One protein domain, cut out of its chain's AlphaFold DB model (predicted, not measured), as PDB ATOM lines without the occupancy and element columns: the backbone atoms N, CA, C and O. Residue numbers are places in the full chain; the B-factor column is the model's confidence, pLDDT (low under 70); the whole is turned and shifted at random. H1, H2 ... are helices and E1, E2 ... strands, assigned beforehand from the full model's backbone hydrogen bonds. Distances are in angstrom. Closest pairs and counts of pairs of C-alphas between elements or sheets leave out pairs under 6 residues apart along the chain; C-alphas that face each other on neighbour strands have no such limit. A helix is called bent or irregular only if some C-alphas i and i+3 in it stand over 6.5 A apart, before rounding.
ATOM      1  N   HIS A  88      98.138  87.391 116.225       90.38
ATOM      2  CA  HIS A  88      98.777  87.995 115.064       90.38
ATOM      3  C   HIS A  88     100.281  88.142 115.300       90.38
ATOM      4  O   HIS A  88     100.714  88.692 116.319       90.38
ATOM      5  N   ILE A  89     101.084  87.643 114.360       90.44
ATOM      6  CA  ILE A  89     102.548  87.713 114.417       90.44
ATOM      7  C   ILE A  89     103.055  88.371 113.145       90.44
ATOM      8  O   ILE A  89     102.680  87.955 112.052       90.44
ATOM      9  N   PHE A  90     103.907  89.382 113.283       90.69
ATOM     10  CA  PHE A  90     104.450  90.120 112.145       90.69
ATOM     11  C   PHE A  90     105.945  89.869 111.950       90.69
ATOM     12  O   PHE A  90     106.732  90.001 112.895       90.69
ATOM     13  N   PHE A  91     106.324  89.601 110.700       90.69
ATOM     14  CA  PHE A  91     107.706  89.508 110.241       90.69
ATOM     15  C   PHE A  91     107.922  90.390 109.014       90.69
ATOM     16  O   PHE A  91     107.082  90.457 108.123       90.69
ATOM     17  N   SER A  92     109.092  91.021 108.953       89.06
ATOM     18  CA  SER A  92     109.590  91.707 107.763       89.06
ATOM     19  C   SER A  92     110.840  90.982 107.299       89.06
ATOM     20  O   SER A  92     111.768  90.821 108.096       89.06
ATOM     21  N   VAL A  93     110.864  90.546 106.045       89.00
ATOM     22  CA  VAL A  93     111.993  89.821 105.454       89.00
ATOM     23  C   VAL A  93     112.251  90.350 104.065       89.00
ATOM     24  O   VAL A  93     111.368  90.343 103.216       89.00
ATOM     25  N   ILE A  94     113.472  90.830 103.869       86.12
ATOM     26  CA  ILE A  94     113.923  91.456 102.633       86.12
ATOM     27  C   ILE A  94     115.211  90.755 102.231       86.12
ATOM     28  O   ILE A  94     116.081  90.536 103.078       86.12
ATOM     29  N   GLY A  95     115.312  90.383 100.965       88.06
ATOM     30  CA  GLY A  95     116.389  89.573 100.422       88.06
ATOM     31  C   GLY A  95     116.239  88.077 100.716       88.06
ATOM     32  O   GLY A  95     115.962  87.643 101.839       88.06
ATOM     33  N   GLU A  96     116.525  87.272  99.695       89.69
ATOM     34  CA  GLU A  96     116.415  85.809  99.724       89.69
ATOM     35  C   GLU A  96     117.291  85.175 100.814       89.69
ATOM     36  O   GLU A  96     116.873  84.231 101.483       89.69
ATOM     37  N   ASN A  97     118.470  85.750 101.072       89.12
ATOM     38  CA  ASN A  97     119.424  85.266 102.077       89.12
ATOM     39  C   ASN A  97     118.847  85.255 103.503       89.12
ATOM     40  O   ASN A  97     119.286  84.477 104.351       89.12
ATOM     41  N   ASN A  98     117.836  86.084 103.776       88.19
ATOM     42  CA  ASN A  98     117.186  86.151 105.084       88.19
ATOM     43  C   ASN A  98     116.041  85.135 105.237       88.19
ATOM     44  O   ASN A  98     115.598  84.866 106.362       88.19
ATOM     45  N   VAL A  99     115.583  84.527 104.136       90.75
ATOM     46  CA  VAL A  99     114.466  83.574 104.134       90.75
ATOM     47  C   VAL A  99     114.765  82.328 104.971       90.75
ATOM     48  O   VAL A  99     113.951  82.027 105.845       90.75
ATOM     49  N   PRO A 100     115.912  81.629 104.830       89.19
ATOM     50  CA  PRO A 100     116.192  80.439 105.636       89.19
ATOM     51  C   PRO A 100     116.114  80.710 107.139       89.19
ATOM     52  O   PRO A 100     115.575  79.904 107.901       89.19
ATOM     53  N   ARG A 101     116.589  81.882 107.575       87.69
ATOM     54  CA  ARG A 101     116.562  82.276 108.984       87.69
ATOM     55  C   ARG A 101     115.136  82.520 109.480       87.69
ATOM     56  O   ARG A 101     114.788  82.053 110.569       87.69
ATOM     57  N   LEU A 102     114.297  83.197 108.689       90.69
ATOM     58  CA  LEU A 102     112.871  83.333 109.005       90.69
ATOM     59  C   LEU A 102     112.204  81.961 109.090       90.69
ATOM     60  O   LEU A 102     111.491  81.688 110.054       90.69
ATOM     61  N   LEU A 103     112.440  81.100 108.101       89.06
ATOM     62  CA  LEU A 103     111.796  79.797 108.042       89.06
ATOM     63  C   LEU A 103     112.173  78.935 109.249       89.06
ATOM     64  O   LEU A 103     111.293  78.343 109.865       89.06
ATOM     65  N   ASN A 104     113.444  78.926 109.654       85.44
ATOM     66  CA  ASN A 104     113.876  78.244 110.876       85.44
ATOM     67  C   ASN A 104     113.221  78.844 112.129       85.44
ATOM     68  O   ASN A 104     112.763  78.102 112.993       85.44
ATOM     69  N   THR A 105     113.098  80.173 112.206       87.56
ATOM     70  CA  THR A 105     112.412  80.847 113.324       87.56
ATOM     71  C   THR A 105     110.945  80.424 113.416       87.56
ATOM     72  O   THR A 105     110.468  80.068 114.494       87.56
ATOM     73  N   LEU A 106     110.228  80.427 112.289       87.94
ATOM     74  CA  LEU A 106     108.830  80.005 112.228       87.94
ATOM     75  C   LEU A 106     108.677  78.518 112.551       87.94
ATOM     76  O   LEU A 106     107.802  78.161 113.333       87.94
ATOM     77  N   LYS A 107     109.543  77.658 112.002       82.69
ATOM     78  CA  LYS A 107     109.562  76.221 112.301       82.69
ATOM     79  C   LYS A 107     109.706  75.979 113.797       82.69
ATOM     80  O   LYS A 107     108.863  75.295 114.364       82.69
ATOM     81  N   SER A 108     110.689  76.598 114.446       81.00
ATOM     82  CA  SER A 108     110.885  76.477 115.893       81.00
ATOM     83  C   SER A 108     109.667  76.974 116.678       81.00
ATOM     84  O   SER A 108     109.169  76.266 117.552       81.00
ATOM     85  N   LEU A 109     109.128  78.149 116.336       83.75
ATOM     86  CA  LEU A 109     107.945  78.708 116.999       83.75
ATOM     87  C   LEU A 109     106.726  77.774 116.902       83.75
ATOM     88  O   LEU A 109     106.039  77.533 117.893       83.75
ATOM     89  N   LEU A 110     106.452  77.257 115.705       81.00
ATOM     90  CA  LEU A 110     105.289  76.416 115.422       81.00
ATOM     91  C   LEU A 110     105.459  74.990 115.956       81.00
ATOM     92  O   LEU A 110     104.476  74.367 116.367       81.00
ATOM     93  N   TYR A 111     106.698  74.499 116.002       74.56
ATOM     94  CA  TYR A 111     107.059  73.209 116.580       74.56
ATOM     95  C   TYR A 111     106.740  73.158 118.075       74.56
ATOM     96  O   TYR A 111     106.000  72.281 118.519       74.56
ATOM     97  N   TYR A 112     107.200  74.146 118.853       72.75
ATOM     98  CA  TYR A 112     106.937  74.174 120.298       72.75
ATOM     99  C   TYR A 112     105.451  74.338 120.642       72.75
ATOM    100  O   TYR A 112     105.019  73.921 121.718       72.75
ATOM    101  N   GLN A 113     104.657  74.875 119.713       73.94
ATOM    102  CA  GLN A 113     103.203  74.978 119.836       73.94
ATOM    103  C   GLN A 113     102.432  73.760 119.308       73.94
ATOM    104  O   GLN A 113     101.200  73.790 119.306       73.94
ATOM    105  N   ASN A 114     103.126  72.700 118.879       70.94
ATOM    106  CA  ASN A 114     102.518  71.459 118.404       70.94
ATOM    107  C   ASN A 114     101.606  71.646 117.171       70.94
ATOM    108  O   ASN A 114     100.576  70.986 117.056       70.94
ATOM    109  N   ARG A 115     101.944  72.591 116.278       72.81
ATOM    110  CA  ARG A 115     101.104  72.956 115.112       72.81
ATOM    111  C   ARG A 115     101.535  72.333 113.788       72.81
ATOM    112  O   ARG A 115     100.811  72.449 112.799       72.81
ATOM    113  N   VAL A 116     102.713  71.719 113.754       67.25
ATOM    114  CA  VAL A 116     103.187  70.942 112.606       67.25
ATOM    115  C   VAL A 116     102.548  69.559 112.693       67.25
ATOM    116  O   VAL A 116     102.568  68.940 113.753       67.25
ATOM    117  N   ARG A 117     101.931  69.099 111.603       59.50
ATOM    118  CA  ARG A 117     101.266  67.794 111.552       59.50
ATOM    119  C   ARG A 117     102.260  66.640 111.728       59.50
ATOM    120  O   ARG A 117     103.226  66.531 110.979       59.50
ATOM    121  N   HIS A 118     101.983  65.778 112.709       57.81
ATOM    122  CA  HIS A 118     102.842  64.659 113.131       57.81
ATOM    123  C   HIS A 118     102.598  63.349 112.376       57.81
ATOM    124  O   HIS A 118     103.315  62.378 112.592       57.81
ATOM    125  N   ASP A 119     101.588  63.302 111.511       54.38
ATOM    126  CA  ASP A 119     101.128  62.098 110.811       54.38
ATOM    127  C   ASP A 119     101.876  61.815 109.495       54.38
ATOM    128  O   ASP A 119     101.474  60.940 108.734       54.38
ATOM    129  N   ARG A 120     102.966  62.539 109.203       53.66
ATOM    130  CA  ARG A 120     103.800  62.328 108.008       53.66
ATOM    131  C   ARG A 120     105.288  62.303 108.353       53.66
ATOM    132  O   ARG A 120     105.750  63.093 109.174       53.66
ATOM    133  N   GLU A 121     106.059  61.482 107.638       52.62
ATOM    134  CA  GLU A 121     107.530  61.353 107.760       52.62
ATOM    135  C   GLU A 121     108.282  62.692 107.609       52.62
ATOM    136  O   GLU A 121     109.366  62.882 108.153       52.62
ATOM    137  N   ARG A 122     107.659  63.681 106.952       52.81
ATOM    138  CA  ARG A 122     108.163  65.060 106.800       52.81
ATOM    139  C   ARG A 122     108.112  65.909 108.077       52.81
ATOM    140  O   ARG A 122     108.444  67.091 108.026       52.81
ATOM    141  N   CYS A 123     107.697  65.343 109.208       55.09
ATOM    142  CA  CYS A 123     107.738  66.030 110.497       55.09
ATOM    143  C   CYS A 123     109.179  66.195 111.030       55.09
ATOM    144  O   CYS A 123     109.421  66.975 111.946       55.09
ATOM    145  N   LEU A 124     110.171  65.536 110.421       53.47
ATOM    146  CA  LEU A 124     111.578  65.771 110.731       53.47
ATOM    147  C   LEU A 124     111.984  67.196 110.332       53.47
ATOM    148  O   LEU A 124     112.280  67.492 109.171       53.47
ATOM    149  N   ILE A 125     112.039  68.092 111.315       53.97
ATOM    150  CA  ILE A 125     112.690  69.385 111.144       53.97
ATOM    151  C   ILE A 125     114.198  69.127 111.176       53.97
ATOM    152  O   ILE A 125     114.838  69.213 112.221       53.97
ATOM    153  N   SER A 126     114.768  68.799 110.018       49.78
ATOM    154  CA  SER A 126     116.214  68.884 109.826       49.78
ATOM    155  C   SER A 126     116.593  70.363 109.788       49.78
ATOM    156  O   SER A 126     116.367  71.072 108.803       49.78
ATOM    157  N   MET A 127     117.095  70.863 110.911       54.06
ATOM    158  CA  MET A 127     117.858  72.102 110.932       54.06
ATOM    159  C   MET A 127     119.287  71.735 110.524       54.06
ATOM    160  O   MET A 127     119.887  70.858 111.142       54.06
ATOM    161  N   ARG A 128     119.847  72.388 109.494       47.75
ATOM    162  CA  ARG A 128     121.282  72.240 109.190       47.75
ATOM    163  C   ARG A 128     122.072  72.525 110.472       47.75
ATOM    164  O   ARG A 128     121.908  73.597 111.048       47.75
ATOM    165  N   ASN A 129     122.902  71.571 110.890       52.94
ATOM    166  CA  ASN A 129     123.748  71.625 112.088       52.94
ATOM    167  C   ASN A 129     123.011  71.644 113.443       52.94
ATOM    168  O   ASN A 129     123.609  72.057 114.434       52.94
ATOM    169  N   ALA A 130     121.751  71.201 113.532       52.16
ATOM    170  CA  ALA A 130     121.100  71.003 114.831       52.16
ATOM    171  C   ALA A 130     120.598  69.568 115.016       52.16
ATOM    172  O   ALA A 130     120.393  68.826 114.055       52.16
ATOM    173  N   THR A 131     120.384  69.203 116.279       52.84
ATOM    174  CA  THR A 131     119.790  67.937 116.705       52.84
ATOM    175  C   THR A 131     118.472  67.712 115.968       52.84
ATOM    176  O   THR A 131     117.595  68.578 115.982       52.84
ATOM    177  N   VAL A 132     118.322  66.555 115.320       57.47
ATOM    178  CA  VAL A 132     117.050  66.146 114.714       57.47
ATOM    179  C   VAL A 132     116.026  66.042 115.841       57.47
ATOM    180  O   VAL A 132     116.136  65.169 116.697       57.47
ATOM    181  N   LEU A 133     115.064  66.965 115.882       57.72
ATOM    182  CA  LEU A 133     114.041  66.975 116.923       57.72
ATOM    183  C   LEU A 133     112.941  65.969 116.555       57.72
ATOM    184  O   LEU A 133     112.259  66.170 115.545       57.72
ATOM    185  N   PRO A 134     112.752  64.886 117.335       58.88
ATOM    186  CA  PRO A 134     111.694  63.928 117.070       58.88
ATOM    187  C   PRO A 134     110.341  64.560 117.385       58.88
ATOM    188  O   PRO A 134     110.126  65.127 118.457       58.88
ATOM    189  N   CYS A 135     109.401  64.426 116.457       57.84
ATOM    190  CA  CYS A 135     108.046  64.908 116.646       57.84
ATOM    191  C   CYS A 135     107.368  64.248 117.851       57.84
ATOM    192  O   CYS A 135     107.336  63.024 117.982       57.84
ATOM    193  N   SER A 136     106.833  65.073 118.755       58.84
ATOM    194  CA  SER A 136     106.216  64.605 119.995       58.84
ATOM    195  C   SER A 136     104.889  63.896 119.704       58.84
ATOM    196  O   SER A 136     103.852  64.539 119.557       58.84
ATOM    197  N   ARG A 137     104.907  62.556 119.667       58.81
ATOM    198  CA  ARG A 137     103.715  61.714 119.427       58.81
ATOM    199  C   ARG A 137     102.632  61.831 120.515       58.81
ATOM    200  O   ARG A 137     101.486  61.483 120.261       58.81
ATOM    201  N   ASN A 138     102.968  62.356 121.699       55.75
ATOM    202  CA  ASN A 138     102.105  62.302 122.890       55.75
ATOM    203  C   ASN A 138     101.478  63.644 123.314       55.75
ATOM    204  O   ASN A 138     100.767  63.694 124.319       55.75
ATOM    205  N   ARG A 139     101.681  64.746 122.577       57.00
ATOM    206  CA  ARG A 139     101.019  66.024 122.902       57.00
ATOM    207  C   ARG A 139      99.629  66.093 122.260       57.00
ATOM    208  O   ARG A 139      99.487  66.479 121.106       57.00
ATOM    209  N   LYS A 140      98.590  65.762 123.039       54.84
ATOM    210  CA  LYS A 140      97.167  65.878 122.640       54.84
ATOM    211  C   LYS A 140      96.639  67.320 122.595       54.84
ATOM    212  O   LYS A 140      95.537  67.558 122.112       54.84
ATOM    213  N   THR A 141      97.390  68.297 123.097       56.78
ATOM    214  CA  THR A 141      96.937  69.688 123.203       56.78
ATOM    215  C   THR A 141      97.444  70.520 122.026       56.78
ATOM    216  O   THR A 141      98.465  71.201 122.102       56.78
ATOM    217  N   VAL A 142      96.721  70.488 120.905       61.31
ATOM    218  CA  VAL A 142      96.866  71.539 119.884       61.31
ATOM    219  C   VAL A 142      96.351  72.839 120.497       61.31
ATOM    220  O   VAL A 142      95.249  72.881 121.053       61.31
ATOM    221  N   SER A 143      97.150  73.907 120.429       66.44
ATOM    222  CA  SER A 143      96.700  75.227 120.871       66.44
ATOM    223  C   SER A 143      95.414  75.599 120.126       66.44
ATOM    224  O   SER A 143      95.404  75.693 118.898       66.44
ATOM    225  N   ARG A 144      94.321  75.819 120.869       71.06
ATOM    226  CA  ARG A 144      93.013  76.196 120.298       71.06
ATOM    227  C   ARG A 144      93.033  77.574 119.631       71.06
ATOM    228  O   ARG A 144      92.162  77.879 118.825       71.06
ATOM    229  N   ARG A 145      94.017  78.419 119.957       84.38
ATOM    230  CA  ARG A 145      94.124  79.780 119.425       84.38
ATOM    231  C   ARG A 145      94.731  79.759 118.024       84.38
ATOM    232  O   ARG A 145      95.875  79.339 117.861       84.38
ATOM    233  N   ALA A 146      94.021  80.258 117.017       88.31
ATOM    234  CA  ALA A 146      94.573  80.405 115.671       88.31
ATOM    235  C   ALA A 146      95.759  81.391 115.645       88.31
ATOM    236  O   ALA A 146      95.802  82.328 116.440       88.31
ATOM    237  N   ILE A 147      96.727  81.179 114.752       89.50
ATOM    238  CA  ILE A 147      97.792  82.149 114.455       89.50
ATOM    239  C   ILE A 147      97.570  82.713 113.060       89.50
ATOM    240  O   ILE A 147      97.293  81.964 112.123       89.50
ATOM    241  N   HIS A 148      97.740  84.024 112.921       92.00
ATOM    242  CA  HIS A 148      97.833  84.678 111.626       92.00
ATOM    243  C   HIS A 148      99.215  85.319 111.469       92.00
ATOM    244  O   HIS A 148      99.606  86.185 112.256       92.00
ATOM    245  N   LEU A 149      99.965  84.874 110.464       93.00
ATOM    246  CA  LEU A 149     101.281  85.407 110.130       93.00
ATOM    247  C   LEU A 149     101.137  86.544 109.117       93.00
ATOM    248  O   LEU A 149     100.676  86.337 107.998       93.00
ATOM    249  N   HIS A 150     101.581  87.734 109.491       93.12
ATOM    250  CA  HIS A 150     101.713  88.876 108.597       93.12
ATOM    251  C   HIS A 150     103.169  88.969 108.143       93.12
ATOM    252  O   HIS A 150     104.061  89.227 108.953       93.12
ATOM    253  N   LEU A 151     103.415  88.730 106.860       92.88
ATOM    254  CA  LEU A 151     104.753  88.694 106.282       92.88
ATOM    255  C   LEU A 151     104.903  89.866 105.326       92.88
ATOM    256  O   LEU A 151     104.164  89.973 104.360       92.88
ATOM    257  N   LEU A 152     105.843  90.754 105.581       91.94
ATOM    258  CA  LEU A 152     106.179  91.843 104.679       91.94
ATOM    259  C   LEU A 152     107.458  91.472 103.931       91.94
ATOM    260  O   LEU A 152     108.467  91.174 104.576       91.94
ATOM    261  N   SER A 153     107.425  91.496 102.599       92.12
ATOM    262  CA  SER A 153     108.587  91.130 101.789       92.12
ATOM    263  C   SER A 153     108.678  91.896 100.478       92.12
ATOM    264  O   SER A 153     107.664  92.365  99.951       92.12
ATOM    265  N   ASP A 154     109.895  91.978  99.942       91.31
ATOM    266  CA  ASP A 154     110.104  92.387  98.554       91.31
ATOM    267  C   ASP A 154     109.562  91.341  97.566       91.31
ATOM    268  O   ASP A 154     109.213  90.211  97.941       91.31
ATOM    269  N   GLU A 155     109.459  91.747  96.305       91.12
ATOM    270  CA  GLU A 155     108.983  90.933  95.191       91.12
ATOM    271  C   GLU A 155     109.692  89.583  95.070       91.12
ATOM    272  O   GLU A 155     109.029  88.545  95.044       91.12
ATOM    273  N   ARG A 156     111.022  89.589  95.082       89.75
ATOM    274  CA  ARG A 156     111.841  88.394  94.872       89.75
ATOM    275  C   ARG A 156     111.715  87.399  96.034       89.75
ATOM    276  O   ARG A 156     111.526  86.200  95.846       89.75
ATOM    277  N   THR A 157     111.705  87.903  97.261       92.19
ATOM    278  CA  THR A 157     111.560  87.112  98.493       92.19
ATOM    279  C   THR A 157     110.148  86.518  98.632       92.19
ATOM    280  O   THR A 157     109.973  85.426  99.184       92.19
ATOM    281  N   ARG A 158     109.119  87.210  98.124       93.69
ATOM    282  CA  ARG A 158     107.701  86.822  98.258       93.69
ATOM    283  C   ARG A 158     107.400  85.447  97.668       93.69
ATOM    284  O   ARG A 158     106.654  84.676  98.276       93.69
ATOM    285  N   GLU A 159     107.963  85.140  96.506       91.62
ATOM    286  CA  GLU A 159     107.747  83.857  95.827       91.62
ATOM    287  C   GLU A 159     108.356  82.698  96.613       91.62
ATOM    288  O   GLU A 159     107.683  81.694  96.870       91.62
ATOM    289  N   ILE A 160     109.583  82.882  97.104       91.62
ATOM    290  CA  ILE A 160     110.277  81.888  97.929       91.62
ATOM    291  C   ILE A 160     109.490  81.615  99.214       91.62
ATOM    292  O   ILE A 160     109.298  80.454  99.588       91.62
ATOM    293  N   LEU A 161     108.997  82.664  99.881       92.06
ATOM    294  CA  LEU A 161     108.185  82.523 101.092       92.06
ATOM    295  C   LEU A 161     106.879  81.778 100.820       92.06
ATOM    296  O   LEU A 161     106.548  80.851 101.561       92.06
ATOM    297  N   ARG A 162     106.161  82.139  99.750       91.50
ATOM    298  CA  ARG A 162     104.914  81.468  99.362       91.50
ATOM    299  C   ARG A 162     105.153  79.983  99.072       91.50
ATOM    300  O   ARG A 162     104.411  79.149  99.589       91.50
ATOM    301  N   SER A 163     106.201  79.648  98.319       88.81
ATOM    302  CA  SER A 163     106.553  78.256  98.008       88.81
ATOM    303  C   SER A 163     106.877  77.455  99.274       88.81
ATOM    304  O   SER A 163     106.297  76.399  99.509       88.81
ATOM    305  N   ASN A 164     107.712  77.993 100.168       87.75
ATOM    306  CA  ASN A 164     108.111  77.277 101.383       87.75
ATOM    307  C   ASN A 164     106.964  77.105 102.386       87.75
ATOM    308  O   ASN A 164     106.781  76.018 102.927       87.75
ATOM    309  N   ILE A 165     106.197  78.164 102.656       86.56
ATOM    310  CA  ILE A 165     105.160  78.136 103.697       86.56
ATOM    311  C   ILE A 165     103.947  77.318 103.249       86.56
ATOM    312  O   ILE A 165     103.355  76.625 104.070       86.56
ATOM    313  N   SER A 166     103.593  77.342 101.959       84.56
ATOM    314  CA  SER A 166     102.480  76.530 101.436       84.56
ATOM    315  C   SER A 166     102.732  75.023 101.541       84.56
ATOM    316  O   SER A 166     101.789  74.252 101.702       84.56
ATOM    317  N   GLN A 167     103.997  74.594 101.519       82.44
ATOM    318  CA  GLN A 167     104.376  73.195 101.729       82.44
ATOM    319  C   GLN A 167     104.227  72.748 103.190       82.44
ATOM    320  O   GLN A 167     104.200  71.546 103.471       82.44
ATOM    321  N   TRP A 168     104.155  73.687 104.137       76.75
ATOM    322  CA  TRP A 168     104.005  73.354 105.546       76.75
ATOM    323  C   TRP A 168     102.537  73.054 105.828       76.75
ATOM    324  O   TRP A 168     101.667  73.919 105.758       76.75
ATOM    325  N   THR A 169     102.250  71.805 106.178       71.25
ATOM    326  CA  THR A 169     100.909  71.369 106.577       71.25
ATOM    327  C   THR A 169     100.627  71.808 108.019       71.25
ATOM    328  O   THR A 169     100.748  71.035 108.968       71.25
ATOM    329  N   LEU A 170     100.304  73.091 108.194       77.19
ATOM    330  CA  LEU A 170     100.092  73.716 109.501       77.19
ATOM    331  C   LEU A 170      98.625  73.649 109.936       77.19
ATOM    332  O   LEU A 170      97.723  73.965 109.163       77.19
ATOM    333  N   GLN A 171      98.380  73.307 111.202       78.31
ATOM    334  CA  GLN A 171      97.042  73.378 111.799       78.31
ATOM    335  C   GLN A 171      96.813  74.731 112.478       78.31
ATOM    336  O   GLN A 171      97.657  75.201 113.243       78.31
ATOM    337  N   ASN A 172      95.644  75.341 112.251       83.62
ATOM    338  CA  ASN A 172      95.244  76.616 112.863       83.62
ATOM    339  C   ASN A 172      96.264  77.751 112.643       83.62
ATOM    340  O   ASN A 172      96.457  78.598 113.521       83.62
ATOM    341  N   VAL A 173      96.940  77.761 111.492       87.75
ATOM    342  CA  VAL A 173      97.839  78.841 111.070       87.75
ATOM    343  C   VAL A 173      97.405  79.332 109.699       87.75
ATOM    344  O   VAL A 173      97.263  78.552 108.765       87.75
ATOM    345  N   THR A 174      97.219  80.637 109.586       92.12
ATOM    346  CA  THR A 174      96.965  81.340 108.326       92.12
ATOM    347  C   THR A 174      98.062  82.374 108.113       92.12
ATOM    348  O   THR A 174      98.777  82.728 109.054       92.12
ATOM    349  N   TRP A 175      98.242  82.839 106.882       93.19
ATOM    350  CA  TRP A 175      99.292  83.798 106.565       93.19
ATOM    351  C   TRP A 175      98.876  84.740 105.438       93.19
ATOM    352  O   TRP A 175      98.114  84.360 104.551       93.19
ATOM    353  N   THR A 176      99.415  85.956 105.472       94.25
ATOM    354  CA  THR A 176      99.263  86.975 104.429       94.25
ATOM    355  C   THR A 176     100.633  87.562 104.118       94.25
ATOM    356  O   THR A 176     101.358  87.932 105.043       94.25
ATOM    357  N   ILE A 177     100.986  87.656 102.829       94.00
ATOM    358  CA  ILE A 177     102.213  88.332 102.386       94.00
ATOM    359  C   ILE A 177     101.867  89.702 101.797       94.00
ATOM    360  O   ILE A 177     101.098  89.792 100.840       94.00
ATOM    361  N   TYR A 178     102.458  90.752 102.355       92.31
ATOM    362  CA  TYR A 178     102.301  92.140 101.946       92.31
ATOM    363  C   TYR A 178     103.481  92.567 101.061       92.31
ATOM    364  O   TYR A 178     104.634  92.387 101.466       92.31
ATOM    365  N   PRO A 179     103.219  93.138  99.872       92.12
ATOM    366  CA  PRO A 179     104.261  93.646  98.986       92.12
ATOM    367  C   PRO A 179     104.891  94.910  99.576       92.12
ATOM    368  O   PRO A 179     104.210  95.921  99.768       92.12
ATOM    369  N   MET A 180     106.191  94.870  99.854       89.44
ATOM    370  CA  MET A 180     106.914  95.999 100.440       89.44
ATOM    371  C   MET A 180     106.883  97.244  99.547       89.44
ATOM    372  O   MET A 180     106.812  98.367 100.053       89.44
ATOM    373  N   GLU A 181     106.894  97.057  98.230       88.62
ATOM    374  CA  GLU A 181     106.977  98.125  97.230       88.62
ATOM    375  C   GLU A 181     105.829  99.133  97.391       88.62
ATOM    376  O   GLU A 181     106.040 100.345  97.323       88.62
ATOM    377  N   LYS A 182     104.627  98.640  97.727       88.88
ATOM    378  CA  LYS A 182     103.431  99.471  97.953       88.88
ATOM    379  C   LYS A 182     103.542 100.372  99.184       88.88
ATOM    380  O   LYS A 182     102.851 101.384  99.279       88.88
ATOM    381  N   HIS A 183     104.390 100.007 100.141       87.12
ATOM    382  CA  HIS A 183     104.538 100.718 101.410       87.12
ATOM    383  C   HIS A 183     105.816 101.560 101.466       87.12
ATOM    384  O   HIS A 183     105.879 102.513 102.240       87.12
ATOM    385  N   LEU A 184     106.794 101.269 100.602       85.00
ATOM    386  CA  LEU A 184     108.072 101.974 100.534       85.00
ATOM    387  C   LEU A 184     107.905 103.471 100.254       85.00
ATOM    388  O   LEU A 184     108.596 104.287 100.860       85.00
ATOM    389  N   ILE A 185     106.943 103.843  99.405       85.19
ATOM    390  CA  ILE A 185     106.654 105.243  99.052       85.19
ATOM    391  C   ILE A 185     106.378 106.091 100.307       85.19
ATOM    392  O   ILE A 185     106.815 107.236 100.384       85.19
ATOM    393  N   LYS A 186     105.744 105.509 101.334       85.00
ATOM    394  CA  LYS A 186     105.386 106.209 102.581       85.00
ATOM    395  C   LYS A 186     106.587 106.587 103.447       85.00
ATOM    396  O   LYS A 186     106.449 107.439 104.317       85.00
ATOM    397  N   VAL A 187     107.735 105.942 103.242       86.38
ATOM    398  CA  VAL A 187     108.960 106.159 104.034       86.38
ATOM    399  C   VAL A 187     110.143 106.622 103.190       86.38
ATOM    400  O   VAL A 187     111.154 107.032 103.747       86.38
ATOM    401  N   LYS A 188     110.022 106.601 101.857       83.88
ATOM    402  CA  LYS A 188     111.088 106.976 100.915       83.88
ATOM    403  C   LYS A 188     111.565 108.422 101.084       83.88
ATOM    404  O   LYS A 188     112.715 108.719 100.791       83.88
ATOM    405  N   TRP A 189     110.693 109.312 101.557       86.69
ATOM    406  CA  TRP A 189     111.029 110.713 101.823       86.69
ATOM    407  C   TRP A 189     111.985 110.886 103.016       86.69
ATOM    408  O   TRP A 189     112.656 111.911 103.120       86.69
ATOM    409  N   ILE A 190     112.083 109.887 103.901       86.38
ATOM    410  CA  ILE A 190     113.006 109.897 105.035       86.38
ATOM    411  C   ILE A 190     114.390 109.509 104.515       86.38
ATOM    412  O   ILE A 190     114.640 108.349 104.171       86.38
ATOM    413  N   LYS A 191     115.307 110.480 104.469       82.62
ATOM    414  CA  LYS A 191     116.706 110.224 104.111       82.62
ATOM    415  C   LYS A 191     117.298 109.200 105.079       82.62
ATOM    416  O   LYS A 191     117.253 109.385 106.292       82.62
ATOM    417  N   ASN A 192     117.866 108.130 104.535       76.50
ATOM    418  CA  ASN A 192     118.492 107.075 105.316       76.50
ATOM    419  C   ASN A 192     119.889 106.789 104.768       76.50
ATOM    420  O   ASN A 192     120.034 106.409 103.611       76.50
ATOM    421  N   VAL A 193     120.893 106.981 105.618       79.88
ATOM    422  CA  VAL A 193     122.312 106.710 105.327       79.88
ATOM    423  C   VAL A 193     122.798 105.481 106.113       79.88
ATOM    424  O   VAL A 193     123.937 105.048 105.990       79.88
ATOM    425  N   HIS A 194     121.932 104.898 106.945       78.06
ATOM    426  CA  HIS A 194     122.259 103.755 107.780       78.06
ATOM    427  C   HIS A 194     122.253 102.461 106.958       78.06
ATOM    428  O   HIS A 194     121.345 102.223 106.159       78.06
ATOM    429  N   SER A 195     123.210 101.571 107.226       69.56
ATOM    430  CA  SER A 195     123.381 100.286 106.528       69.56
ATOM    431  C   SER A 195     122.149  99.374 106.586       69.56
ATOM    432  O   SER A 195     121.866  98.645 105.645       69.56
ATOM    433  N   ALA A 196     121.359  99.462 107.660       69.00
ATOM    434  CA  ALA A 196     120.078  98.749 107.782       69.00
ATOM    435  C   ALA A 196     119.016  99.165 106.737       69.00
ATOM    436  O   ALA A 196     118.023  98.455 106.560       69.00
ATOM    437  N   GLY A 197     119.202 100.315 106.078       73.38
ATOM    438  CA  GLY A 197     118.451 100.745 104.903       73.38
ATOM    439  C   GLY A 197     116.936 100.941 105.097       73.38
ATOM    440  O   GLY A 197     116.419 100.987 106.222       73.38
ATOM    441  N   PRO A 198     116.183 101.041 103.984       72.88
ATOM    442  CA  PRO A 198     114.719 101.116 103.976       72.88
ATOM    443  C   PRO A 198     113.964 100.008 104.747       72.88
ATOM    444  O   PRO A 198     112.915 100.327 105.318       72.88
ATOM    445  N   PRO A 199     114.461  98.751 104.853       72.50
ATOM    446  CA  PRO A 199     113.883  97.724 105.726       72.50
ATOM    447  C   PRO A 199     113.561  98.193 107.148       72.50
ATOM    448  O   PRO A 199     112.505  97.878 107.700       72.50
ATOM    449  N   ALA A 200     114.470  98.960 107.755       77.00
ATOM    450  CA  ALA A 200     114.313  99.430 109.126       77.00
ATOM    451  C   ALA A 200     113.164 100.440 109.256       77.00
ATOM    452  O   ALA A 200     112.394 100.377 110.219       77.00
ATOM    453  N   LEU A 201     113.014 101.319 108.262       82.75
ATOM    454  CA  LEU A 201     111.960 102.334 108.213       82.75
ATOM    455  C   LEU A 201     110.580 101.728 107.974       82.75
ATOM    456  O   LEU A 201     109.578 102.262 108.443       82.75
ATOM    457  N   MET A 202     110.513 100.567 107.323       82.75
ATOM    458  CA  MET A 202     109.249  99.877 107.076       82.75
ATOM    459  C   MET A 202     108.539  99.431 108.368       82.75
ATOM    460  O   MET A 202     107.349  99.135 108.371       82.75
ATOM    461  N   LYS A 203     109.220  99.464 109.521       79.50
ATOM    462  CA  LYS A 203     108.570  99.293 110.830       79.50
ATOM    463  C   LYS A 203     107.557 100.399 111.152       79.50
ATOM    464  O   LYS A 203     106.648 100.137 111.943       79.50
ATOM    465  N   LEU A 204     107.710 101.590 110.568       83.88
ATOM    466  CA  LEU A 204     106.813 102.737 110.746       83.88
ATOM    467  C   LEU A 204     105.499 102.562 109.977       83.88
ATOM    468  O   LEU A 204     104.471 103.098 110.374       83.88
ATOM    469  N   THR A 205     105.502 101.770 108.904       82.88
ATOM    470  CA  THR A 205     104.308 101.550 108.081       82.88
ATOM    471  C   THR A 205     103.405 100.450 108.630       82.88
ATOM    472  O   THR A 205     102.315 100.259 108.091       82.88
ATOM    473  N   LEU A 206     103.795  99.777 109.724       82.75
ATOM    474  CA  LEU A 206     103.076  98.634 110.297       82.75
ATOM    475  C   LEU A 206     101.597  98.939 110.565       82.75
ATOM    476  O   LEU A 206     100.740  98.154 110.168       82.75
ATOM    477  N   ALA A 207     101.300 100.091 111.171       80.19
ATOM    478  CA  ALA A 207      99.927 100.511 111.462       80.19
ATOM    479  C   ALA A 207      99.071 100.680 110.194       80.19
ATOM    480  O   ALA A 207      97.854 100.580 110.251       80.19
ATOM    481  N   THR A 208      99.709 100.909 109.044       81.00
ATOM    482  CA  THR A 208      99.029 101.056 107.748       81.00
ATOM    483  C   THR A 208      99.016  99.779 106.911       81.00
ATOM    484  O   THR A 208      98.303  99.720 105.914       81.00
ATOM    485  N   ILE A 209      99.852  98.796 107.257       83.94
ATOM    486  CA  ILE A 209      99.924  97.492 106.581       83.94
ATOM    487  C   ILE A 209      98.894  96.541 107.188       83.94
ATOM    488  O   ILE A 209      98.268  95.754 106.478       83.94
ATOM    489  N   LEU A 210      98.743  96.592 108.510       83.56
ATOM    490  CA  LEU A 210      97.822  95.724 109.218       83.56
ATOM    491  C   LEU A 210      96.379  96.202 109.022       83.56
ATOM    492  O   LEU A 210      96.116  97.403 109.085       83.56
ATOM    493  N   PRO A 211      95.435  95.280 108.802       79.75
ATOM    494  CA  PRO A 211      94.034  95.642 108.698       79.75
ATOM    495  C   PRO A 211      93.484  96.086 110.062       79.75
ATOM    496  O   PRO A 211      93.927  95.607 111.105       79.75
ATOM    497  N   GLY A 212      92.490  96.981 110.057       76.25
ATOM    498  CA  GLY A 212      91.991  97.658 111.267       76.25
ATOM    499  C   GLY A 212      91.391  96.751 112.351       76.25
ATOM    500  O   GLY A 212      91.242  97.183 113.487       76.25
ATOM    501  N   PHE A 213      91.093  95.488 112.031       73.31
ATOM    502  CA  PHE A 213      90.639  94.482 112.999       73.31
ATOM    503  C   PHE A 213      91.779  93.867 113.831       73.31
ATOM    504  O   PHE A 213      91.532  93.062 114.727       73.31
ATOM    505  N   VAL A 214      93.040  94.195 113.532       75.62
ATOM    506  CA  VAL A 214      94.200  93.677 114.265       75.62
ATOM    507  C   VAL A 214      94.547  94.627 115.407       75.62
ATOM    508  O   VAL A 214      95.302  95.581 115.240       75.62
ATOM    509  N   HIS A 215      94.020  94.334 116.595       69.44
ATOM    510  CA  HIS A 215      94.221  95.174 117.781       69.44
ATOM    511  C   HIS A 215      95.584  94.975 118.463       69.44
ATOM    512  O   HIS A 215      96.095  95.889 119.106       69.44
ATOM    513  N   LYS A 216      96.198  93.789 118.332       79.12
ATOM    514  CA  LYS A 216      97.493  93.468 118.954       79.12
ATOM    515  C   LYS A 216      98.338  92.573 118.057       79.12
ATOM    516  O   LYS A 216      97.872  91.530 117.606       79.12
ATOM    517  N   VAL A 217      99.607  92.943 117.875       73.75
ATOM    518  CA  VAL A 217     100.586  92.166 117.099       73.75
ATOM    519  C   VAL A 217     101.849  91.919 117.898       73.75
ATOM    520  O   VAL A 217     102.480  92.851 118.390       73.75
ATOM    521  N   ASN A 218     102.264  90.654 117.947       76.12
ATOM    522  CA  ASN A 218     103.571  90.282 118.469       76.12
ATOM    523  C   ASN A 218     104.597  90.370 117.336       76.12
ATOM    524  O   ASN A 218     104.543  89.622 116.357       76.12
ATOM    525  N   ARG A 219     105.527  91.317 117.451       65.12
ATOM    526  CA  ARG A 219     106.606  91.511 116.480       65.12
ATOM    527  C   ARG A 219     107.838  90.732 116.927       65.12
ATOM    528  O   ARG A 219     108.324  90.933 118.034       65.12
ATOM    529  N   ILE A 220     108.398  89.922 116.033       65.94
ATOM    530  CA  ILE A 220     109.702  89.280 116.239       65.94
ATOM    531  C   ILE A 220     110.670  89.915 115.243       65.94
ATOM    532  O   ILE A 220     110.763  89.511 114.088       65.94
TER     533      ILE A 220
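What this domain is: This is residues 88 to 220 of the 226 residues of an uncharacterized protein of Fasciola hepatica (UniProt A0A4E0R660). A strongly twisted sheet of four parallel strands, in the order E3, E2, E1, E4, has H1 and H2 side by side over one face and H4 over the other, making three layers, helices on both faces of a sheet. Two long loops, residues 113 to 146 and 185 to 196, hold the two C-alphas farthest apart. The printed part has 133 residues, with four named helices and four named strands in the order E1, H1, E2, H2, E3, H3, H4, E4; its class is mixed, helices and strands. It is only just compact, close to loose, with a radius of gyration of the C-alphas of 16.5 A, and only just elongated, spanning 53 by 35 by 21 A.

How they stand to each other: In the sheet, E2, residues 147 to 153, and E1, residues 88 to 93, are inner strands, parallel at 22 degrees; N 91 and O 150 are 2.9 A apart, within hydrogen-bond range. The edge strand E3, residues 173 to 179, is parallel to E2 at 20 degrees, with N 178 and O 151 2.7 A apart. The other edge strand, E4, residues 217 to 219, is parallel to E1 at 36 degrees, with N 218 and O 88 3.0 A apart. H1, residues 96 to 112, is on the sheet at a height of 10.1 A, over E2 and E1. H2, residues 155 to 166, is on the same face at 8.8 A, over E2. H1 touches H2 with residues 96 to 99 alone, at a shallow tilt of 28 degrees, the same way; the closest C-alphas, of Glu 96 and Thr 157, are 5.2 A apart. H4, residues 197 to 209, is on the opposite face at 9.3 A, over E1. H3, residues 181 to 184, is not on the sheet but touches H4; the closest C-alphas, of His 183 and Thr 205, are 6.7 A apart. E1, H1, E2 and E2, H2, E3 are strand-helix-strand units, parallel neighbour strands with a helix between, and E3, H3, H4, E4 is a split one, with E2 and E1 between its strands; each crossover is right-handed. O i to N i+4 pairs are within range in 11 of 13 for H1, 6 of 8 for H2 and 2 of 9 for H4, which has 8 of 10 O i to N i+3 pairs within range; H3 is too short for an O i to N i+4 pair.

Where its parts are: E1 begins at C-alpha 88, (98.777, 87.995, 115.064), and is 16.4 A long; E2 is 18.9 A and E3 20.2 A. H1, 25.5 A long, is only just irregular, with C-alphas 97 and 100 6.8 A apart. H2 is 17.0 A long. H4, 18.9 A long, is irregular, with C-alphas 204 and 207 7.3 A apart. E4 ends at C-alpha 219, (106.606, 91.511, 116.480).

The domain as a whole: The C-alphas of Asn 138 and Trp 189 are the two farthest apart, 53.5 A. The printed part has no cut. The links H1 to E2, 34 residues, and H3 to H4, 12 residues, are long. Mean pLDDT of the printed part is 78.1; residues 116 to 143, 195 to 196, 215 and 219 to 220 are under 70.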